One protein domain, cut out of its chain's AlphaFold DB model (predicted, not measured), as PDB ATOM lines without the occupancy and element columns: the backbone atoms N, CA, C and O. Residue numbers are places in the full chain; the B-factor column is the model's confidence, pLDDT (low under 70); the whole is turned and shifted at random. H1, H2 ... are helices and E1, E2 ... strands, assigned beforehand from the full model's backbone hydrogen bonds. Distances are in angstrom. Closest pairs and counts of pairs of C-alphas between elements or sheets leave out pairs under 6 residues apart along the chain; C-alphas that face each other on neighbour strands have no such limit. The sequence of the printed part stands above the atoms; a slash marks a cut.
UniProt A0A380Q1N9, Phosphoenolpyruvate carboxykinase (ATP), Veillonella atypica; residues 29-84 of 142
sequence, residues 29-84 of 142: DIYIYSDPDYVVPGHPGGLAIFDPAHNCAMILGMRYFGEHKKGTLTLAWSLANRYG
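AT A GLANCE: This is residues 29 to 84 of the 142 residues of the protein "Phosphoenolpyruvate carboxykinase (ATP)" of Veillonella atypica (UniProt A0A380Q1N9). A small flat sheet of three strands has one long helix, H1, over one face, and its other face has no named helix, giving two layers. H1 runs along the strands and reaches past one end of the sheet, while the long loop of residues 36 to 46 lies at the other end, and together they draw the domain out into a rod. The printed part has 56 residues, with three named strands and one named helix in the order E1, E2, E3, H1; the sheet has the order E1, E3, E2 and is mixed, and the class is mixed, helices and strands. The whole is only just compact, close to loose, with a radius of gyration of the C-alphas of 12.0 A, and spans 39 by 18 by 15 A.

IN THESE COORDINATES: In the sheet, E1 is residues 31 to 35, 13.4 A from first to last C-alpha, and begins with C-alpha 31 at (30.317, 11.123, -21.828). E3 is residues 56 to 60, 13.6 A long. E2 is residues 47 to 51, 13.4 A long, with C-alpha 47 at (16.467, 10.644, -30.298). H1 is residues 66 to 82, 24.3 A long, and ends with C-alpha 82 at (39.007, 24.330, -28.885).

HOW THE PARTS SIT: E3 is the inner strand of the sheet, and E1 and E2 are its edge strands. E1 and E3 are parallel, at 8 degrees; N 33 and O 57 are within hydrogen-bond range at 2.9 A, and so are N 59 and O 33 at 2.9 A. E2 and E3 form a hairpin, antiparallel at 176 degrees, with N 49 and O 58 within hydrogen-bond range at 2.8 A and N 58 and O 49 at 2.9 A. E1 and E2 are apart. H1 is on the sheet at a height over the sheet of 9.1 A. It lies over E3 and runs along the strands, at 14 degrees to E3 on the local plane. The closest C-alphas of E3 and H1 are those of Ala 57 and Gly 71, 7.3 A apart; those of E2 and H1 are Phe 50 and Gly 71, 7.4 A apart. In H1 each O i to N i+4 pair is within hydrogen-bond range.

THE WHOLE: The two C-alphas farthest apart are those of Pro 41 and Gly 84, 39.8 A. The printed part has no cut. The link from E1 to E2, 11 residues, is long; those from E2 to E3 and from E3 to H1 are tight. The mean pLDDT of the printed part is 92.6, and no printed residue is under 70.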
ATOM      1  N   ASP A  29      35.989  14.531 -19.495       88.25
ATOM      2  CA  ASP A  29      35.800  13.366 -20.356       88.25
ATOM      3  C   ASP A  29      34.630  13.536 -21.333       88.25
ATOM      4  O   ASP A  29      33.690  14.303 -21.108       88.25
ATOM      5  N   ILE A  30      34.665  12.760 -22.417       90.88
ATOM      6  CA  ILE A  30      33.517  12.620 -23.311       90.88
ATOM      7  C   ILE A  30      32.561  11.583 -22.723       90.88
ATOM      8  O   ILE A  30      32.914  10.408 -22.622       90.88
ATOM      9  N   TYR A  31      31.339  11.999 -22.397       91.50
ATOM     10  CA  TYR A  31      30.317  11.123 -21.828       91.50
ATOM     11  C   TYR A  31      29.168  10.883 -22.805       91.50
ATOM     12  O   TYR A  31      28.563  11.818 -23.322       91.50
ATOM     13  N   ILE A  32      28.827   9.620 -23.050       92.00
ATOM     14  CA  ILE A  32      27.687   9.264 -23.899       92.00
ATOM     15  C   ILE A  32      26.769   8.347 -23.112       92.00
ATOM     16  O   ILE A  32      27.135   7.215 -22.802       92.00
ATOM     17  N   TYR A  33      25.570   8.839 -22.820       93.62
ATOM     18  CA  TYR A  33      24.487   8.003 -22.329       93.62
ATOM     19  C   TYR A  33      23.768   7.371 -23.516       93.62
ATOM     20  O   TYR A  33      23.385   8.072 -24.458       93.62
ATOM     21  N   SER A  34      23.548   6.062 -23.468       93.94
ATOM     22  CA  SER A  34      22.692   5.404 -24.442       93.94
ATOM     23  C   SER A  34      21.756   4.406 -23.791       93.94
ATOM     24  O   SER A  34      22.178   3.582 -22.984       93.94
ATOM     25  N   ASP A  35      20.490   4.490 -24.187       95.25
ATOM     26  CA  ASP A  35      19.457   3.523 -23.852       95.25
ATOM     27  C   ASP A  35      18.719   3.130 -25.143       95.25
ATOM     28  O   ASP A  35      17.899   3.903 -25.651       95.25
ATOM     29  N   PRO A  36      19.022   1.957 -25.722       94.12
ATOM     30  CA  PRO A  36      18.419   1.522 -26.977       94.12
ATOM     31  C   PRO A  36      16.956   1.080 -26.839       94.12
ATOM     32  O   PRO A  36      16.301   0.889 -27.867       94.12
ATOM     33  N   ASP A  37      16.454   0.891 -25.616       94.81
ATOM     34  CA  ASP A  37      15.109   0.377 -25.341       94.81
ATOM     35  C   ASP A  37      14.148   1.475 -24.862       94.81
ATOM     36  O   ASP A  37      12.927   1.299 -24.900       94.81
ATOM     37  N   TYR A  38      14.671   2.644 -24.488       95.81
ATOM     38  CA  TYR A  38      13.855   3.808 -24.168       95.81
ATOM     39  C   TYR A  38      13.226   4.440 -25.417       95.81
ATOM     40  O   TYR A  38      13.890   5.099 -26.222       95.81
ATOM     41  N   VAL A  39      11.907   4.296 -25.549       94.56
ATOM     42  CA  VAL A  39      11.119   4.968 -26.589       94.56
ATOM     43  C   VAL A  39      10.709   6.350 -26.097       94.56
ATOM     44  O   VAL A  39       9.880   6.488 -25.198       94.56
ATOM     45  N   VAL A  40      11.264   7.386 -26.718       95.50
ATOM     46  CA  VAL A  40      10.949   8.769 -26.364       95.50
ATOM     47  C   VAL A  40       9.547   9.136 -26.882       95.50
ATOM     48  O   VAL A  40       9.291   9.010 -28.087       95.50
ATOM     49  N   PRO A  41       8.631   9.636 -26.030       96.25
ATOM     50  CA  PRO A  41       7.334  10.133 -26.479       96.25
ATOM     51  C   PRO A  41       7.488  11.202 -27.571       96.25
ATOM     52  O   PRO A  41       8.248  12.153 -27.418       96.25
ATOM     53  N   GLY A  42       6.784  11.037 -28.694       96.12
ATOM     54  CA  GLY A  42       6.880  11.943 -29.848       96.12
ATOM     55  C   GLY A  42       8.057  11.676 -30.799       96.12
ATOM     56  O   GLY A  42       8.061  12.217 -31.900       96.12
ATOM     57  N   HIS A  43       8.998  10.794 -30.440       95.00
ATOM     58  CA  HIS A  43      10.136  10.412 -31.286       95.00
ATOM     59  C   HIS A  43      10.262   8.879 -31.400       95.00
ATOM     60  O   HIS A  43      11.227   8.291 -30.911       95.00
ATOM     61  N   PRO A  44       9.309   8.198 -32.070       91.69
ATOM     62  CA  PRO A  44       9.305   6.734 -32.174       91.69
ATOM     63  C   PRO A  44      10.501   6.160 -32.955       91.69
ATOM     64  O   PRO A  44      10.782   4.972 -32.843       91.69
ATOM     65  N   GLY A  45      11.205   6.986 -33.740       90.38
ATOM     66  CA  GLY A  45      12.437   6.607 -34.447       90.38
ATOM     67  C   GLY A  45      13.720   6.743 -33.617       90.38
ATOM     68  O   GLY A  45      14.801   6.508 -34.151       90.38
ATOM     69  N   GLY A  46      13.607   7.140 -32.346       94.06
ATOM     70  CA  GLY A  46      14.733   7.444 -31.470       94.06
ATOM     71  C   GLY A  46      15.113   8.927 -31.457       94.06
ATOM     72  O   GLY A  46      14.584   9.744 -32.215       94.06
ATOM     73  N   LEU A  47      16.021   9.277 -30.547       94.75
ATOM     74  CA  LEU A  47      16.467  10.644 -30.298       94.75
ATOM     75  C   LEU A  47      17.964  10.665 -29.985       94.75
ATOM     76  O   LEU A  47      18.414   9.993 -29.059       94.75
ATOM     77  N   ALA A  48      18.720  11.478 -30.723       94.38
ATOM     78  CA  ALA A  48      20.128  11.748 -30.456       94.38
ATOM     79  C   ALA A  48      20.321  13.240 -30.153       94.38
ATOM     80  O   ALA A  48      19.988  14.094 -30.976       94.38
ATOM     81  N   ILE A  49      20.853  13.548 -28.972       94.25
ATOM     82  CA  ILE A  49      21.149  14.908 -28.510       94.25
ATOM     83  C   ILE A  49      22.648  15.008 -28.261       94.25
ATOM     84  O   ILE A  49      23.229  14.142 -27.609       94.25
ATOM     85  N   PHE A  50      23.260  16.077 -28.760       94.81
ATOM     86  CA  PHE A  50      24.683  16.354 -28.597       94.81
ATOM     87  C   PHE A  50      24.858  17.709 -27.924       94.81
ATOM     88  O   PHE A  50      24.303  18.702 -28.393       94.81
ATOM     89  N   ASP A  51      25.676  17.747 -26.879       94.88
ATOM     90  CA  ASP A  51      26.106  18.964 -26.202       94.88
ATOM     91  C   ASP A  51      27.643  19.048 -26.223       94.88
ATOM     92  O   ASP A  51      28.337  18.625 -25.291       94.88
ATOM     93  N   PRO A  52      28.216  19.576 -27.321       92.50
ATOM     94  CA  PRO A  52      29.662  19.666 -27.481       92.50
ATOM     95  C   PRO A  52      30.337  20.652 -26.523       92.50
ATOM     96  O   PRO A  52      31.564  20.616 -26.410       92.50
ATOM     97  N   ALA A  53      29.576  21.548 -25.882       91.62
ATOM     98  CA  ALA A  53      30.107  22.489 -24.900       91.62
ATOM     99  C   ALA A  53      30.439  21.785 -23.576       91.62
ATOM    100  O   ALA A  53      31.394  22.171 -22.910       91.62
ATOM    101  N   HIS A  54      29.701  20.722 -23.247       92.88
ATOM    102  CA  HIS A  54      29.892  19.917 -22.037       92.88
ATOM    103  C   HIS A  54      30.427  18.503 -22.325       92.88
ATOM    104  O   HIS A  54      30.389  17.639 -21.455       92.88
ATOM    105  N   ASN A  55      30.925  18.256 -23.545       93.69
ATOM    106  CA  ASN A  55      31.467  16.969 -23.996       93.69
ATOM    107  C   ASN A  55      30.506  15.783 -23.802       93.69
ATOM    108  O   ASN A  55      30.958  14.654 -23.608       93.69
ATOM    109  N   CYS A  56      29.191  16.001 -23.885       95.25
ATOM    110  CA  CYS A  56      28.222  14.944 -23.628       95.25
ATOM    111  C   CYS A  56      27.224  14.713 -24.765       95.25
ATOM    112  O   CYS A  56      26.972  15.573 -25.611       95.25
ATOM    113  N   ALA A  57      26.679  13.500 -24.814       95.44
ATOM    114  CA  ALA A  57      25.596  13.142 -25.714       95.44
ATOM    115  C   ALA A  57      24.649  12.127 -25.077       95.44
ATOM    116  O   ALA A  57      25.014  11.380 -24.167       95.44
ATOM    117  N   MET A  58      23.432  12.087 -25.605       96.19
ATOM    118  CA  MET A  58      22.392  11.145 -25.224       96.19
ATOM    119  C   MET A  58      21.783  10.522 -26.479       96.19
ATOM    120  O   MET A  58      21.360  11.246 -27.379       96.19
ATOM    121  N   ILE A  59      21.743   9.190 -26.537       96.12
ATOM    122  CA  ILE A  59      21.230   8.409 -27.672       96.12
ATOM    123  C   ILE A  59      20.158   7.440 -27.159       96.12
ATOM    124  O   ILE A  59      20.473   6.467 -26.475       96.12
ATOM    125  N   LEU A  60      18.893   7.695 -27.491       96.62
ATOM    126  CA  LEU A  60      17.728   6.976 -26.967       96.62
ATOM    127  C   LEU A  60      16.945   6.285 -28.080       96.62
ATOM    128  O   LEU A  60      16.683   6.893 -29.117       96.62
ATOM    129  N   GLY A  61      16.537   5.036 -27.864       95.12
ATOM    130  CA  GLY A  61      15.691   4.280 -28.792       95.12
ATOM    131  C   GLY A  61      16.368   3.927 -30.123       95.12
ATOM    132  O   GLY A  61      15.697   3.519 -31.069       95.12
ATOM    133  N   MET A  62      17.692   4.096 -30.220       92.81
ATOM    134  CA  MET A  62      18.480   3.817 -31.423       92.81
ATOM    135  C   MET A  62      19.445   2.663 -31.154       92.81
ATOM    136  O   MET A  62      20.250   2.706 -30.228       92.81
ATOM    137  N   ARG A  63      19.367   1.619 -31.986       89.44
ATOM    138  CA  ARG A  63      20.187   0.397 -31.873       89.44
ATOM    139  C   ARG A  63      21.365   0.359 -32.839       89.44
ATOM    140  O   ARG A  63      22.201  -0.538 -32.765       89.44
ATOM    141  N   TYR A  64      21.403   1.288 -33.790       89.38
ATOM    142  CA  TYR A  64      22.481   1.342 -34.758       89.38
ATOM    143  C   TYR A  64      23.749   1.905 -34.095       89.38
ATOM    144  O   TYR A  64      23.719   2.739 -33.192       89.38
ATOM    145  N   PHE A  65      24.902   1.365 -34.484       84.75
ATOM    146  CA  PHE A  65      26.183   1.749 -33.884       84.75
ATOM    147  C   PHE A  65      26.723   3.070 -34.460       84.75
ATOM    148  O   PHE A  65      27.627   3.689 -33.893       84.75
ATOM    149  N   GLY A  66      26.186   3.518 -35.598       86.06
ATOM    150  CA  GLY A  66      26.653   4.714 -36.295       86.06
ATOM    151  C   GLY A  66      26.555   5.978 -35.447       86.06
ATOM    152  O   GLY A  66      27.471   6.796 -35.482       86.06
ATOM    153  N   GLU A  67      25.503   6.101 -34.644       89.25
ATOM    154  CA  GLU A  67      25.225   7.222 -33.749       89.25
ATOM    155  C   GLU A  67      26.285   7.316 -32.654       89.25
ATOM    156  O   GLU A  67      26.802   8.398 -32.393       89.25
ATOM    157  N   HIS A  68      26.693   6.177 -32.090       88.44
ATOM    158  CA  HIS A  68      27.790   6.115 -31.130       88.44
ATOM    159  C   HIS A  68      29.100   6.539 -31.792       88.44
ATOM    160  O   HIS A  68      29.760   7.472 -31.342       88.44
ATOM    161  N   LYS A  69      29.450   5.908 -32.922       86.56
ATOM    162  CA  LYS A  69      30.715   6.180 -33.614       86.56
ATOM    163  C   LYS A  69      30.823   7.643 -34.060       86.56
ATOM    164  O   LYS A  69      31.812   8.313 -33.761       86.56
ATOM    165  N   LYS A  70      29.840   8.143 -34.813       87.69
ATOM    166  CA  LYS A  70      29.859   9.509 -35.363       87.69
ATOM    167  C   LYS A  70      29.568  10.556 -34.288       87.69
ATOM    168  O   LYS A  70      30.134  11.646 -34.353       87.69
ATOM    169  N   GLY A  71      28.786  10.208 -33.270       90.62
ATOM    170  CA  GLY A  71      28.551  11.040 -32.097       90.62
ATOM    171  C   GLY A  71      29.822  11.318 -31.306       90.62
ATOM    172  O   GLY A  71      30.202  12.477 -31.142       90.62
ATOM    173  N   THR A  72      30.553  10.273 -30.902       90.38
ATOM    174  CA  THR A  72      31.831  10.453 -30.194       90.38
ATOM    175  C   THR A  72      32.838  11.223 -31.033       90.38
ATOM    176  O   THR A  72      33.547  12.077 -30.508       90.38
ATOM    177  N   LEU A  73      32.898  10.952 -32.339       90.38
ATOM    178  CA  LEU A  73      33.805  11.654 -33.238       90.38
ATOM    179  C   LEU A  73      33.487  13.153 -33.317       90.38
ATOM    180  O   LEU A  73      34.401  13.971 -33.295       90.38
ATOM    181  N   THR A  74      32.202  13.512 -33.343       91.31
ATOM    182  CA  THR A  74      31.749  14.910 -33.342       91.31
ATOM    183  C   THR A  74      32.164  15.630 -32.059       91.31
ATOM    184  O   THR A  74      32.686  16.743 -32.123       91.31
ATOM    185  N   LEU A  75      32.005  14.984 -30.898       94.31
ATOM    186  CA  LEU A  75      32.446  15.538 -29.613       94.31
ATOM    187  C   LEU A  75      33.974  15.682 -29.554       94.31
ATOM    188  O   LEU A  75      34.476  16.754 -29.221       94.31
ATOM    189  N   ALA A  76      34.718  14.651 -29.969       92.12
ATOM    190  CA  ALA A  76      36.180  14.675 -30.007       92.12
ATOM    191  C   ALA A  76      36.725  15.759 -30.951       92.12
ATOM    192  O   ALA A  76      37.721  16.409 -30.643       92.12
ATOM    193  N   TRP A  77      36.070  15.991 -32.091       93.56
ATOM    194  CA  TRP A  77      36.419  17.073 -33.007       93.56
ATOM    195  C   TRP A  77      36.107  18.457 -32.447       93.56
ATOM    196  O   TRP A  77      36.913  19.367 -32.631       93.56
ATOM    197  N   SER A  78      34.978  18.618 -31.754       93.44
ATOM    198  CA  SER A  78      34.647  19.880 -31.088       93.44
ATOM    199  C   SER A  78      35.680  20.219 -30.014       93.44
ATOM    200  O   SER A  78      36.205  21.332 -29.996       93.44
ATOM    201  N   LEU A  79      36.057  19.229 -29.199       92.62
ATOM    202  CA  LEU A  79      37.144  19.344 -28.235       92.62
ATOM    203  C   LEU A  79      38.458  19.717 -28.930       92.62
ATOM    204  O   LEU A  79      39.051  20.738 -28.606       92.62
ATOM    205  N   ALA A  80      38.884  18.967 -29.949       91.62
ATOM    206  CA  ALA A  80      40.118  19.250 -30.681       91.62
ATOM    207  C   ALA A  80      40.153  20.686 -31.252       91.62
ATOM    208  O   ALA A  80      41.174  21.371 -31.149       91.62
ATOM    209  N   ASN A  81      39.029  21.177 -31.782       92.56
ATOM    210  CA  ASN A  81      38.908  22.536 -32.308       92.56
ATOM    211  C   ASN A  81      39.175  23.616 -31.247       92.56
ATOM    212  O   ASN A  81      39.862  24.600 -31.528       92.56
ATOM    213  N   ARG A  82      38.719  23.411 -30.001       91.94
ATOM    214  CA  ARG A  82      39.007  24.330 -28.885       91.94
ATOM    215  C   ARG A  82      40.502  24.422 -28.555       91.94
ATOM    216  O   ARG A  82      40.945  25.449 -28.051       91.94
ATOM    217  N   TYR A  83      41.289  23.405 -28.911       90.94
ATOM    218  CA  TYR A  83      42.726  23.312 -28.623       90.94
ATOM    219  C   TYR A  83      43.631  23.538 -29.838       90.94
ATOM    220  O   TYR A  83      44.791  23.133 -29.832       90.94
ATOM    221  N   GLY A  84      43.136  24.219 -30.877       91.50
ATOM    222  CA  GLY A  84      43.972  24.598 -32.020       91.50
ATOM    223  C   GLY A  84      44.255  23.448 -32.989       91.50
ATOM    224  O   GLY A  84      45.268  23.460 -33.692       91.50
TER     225      GLY A  84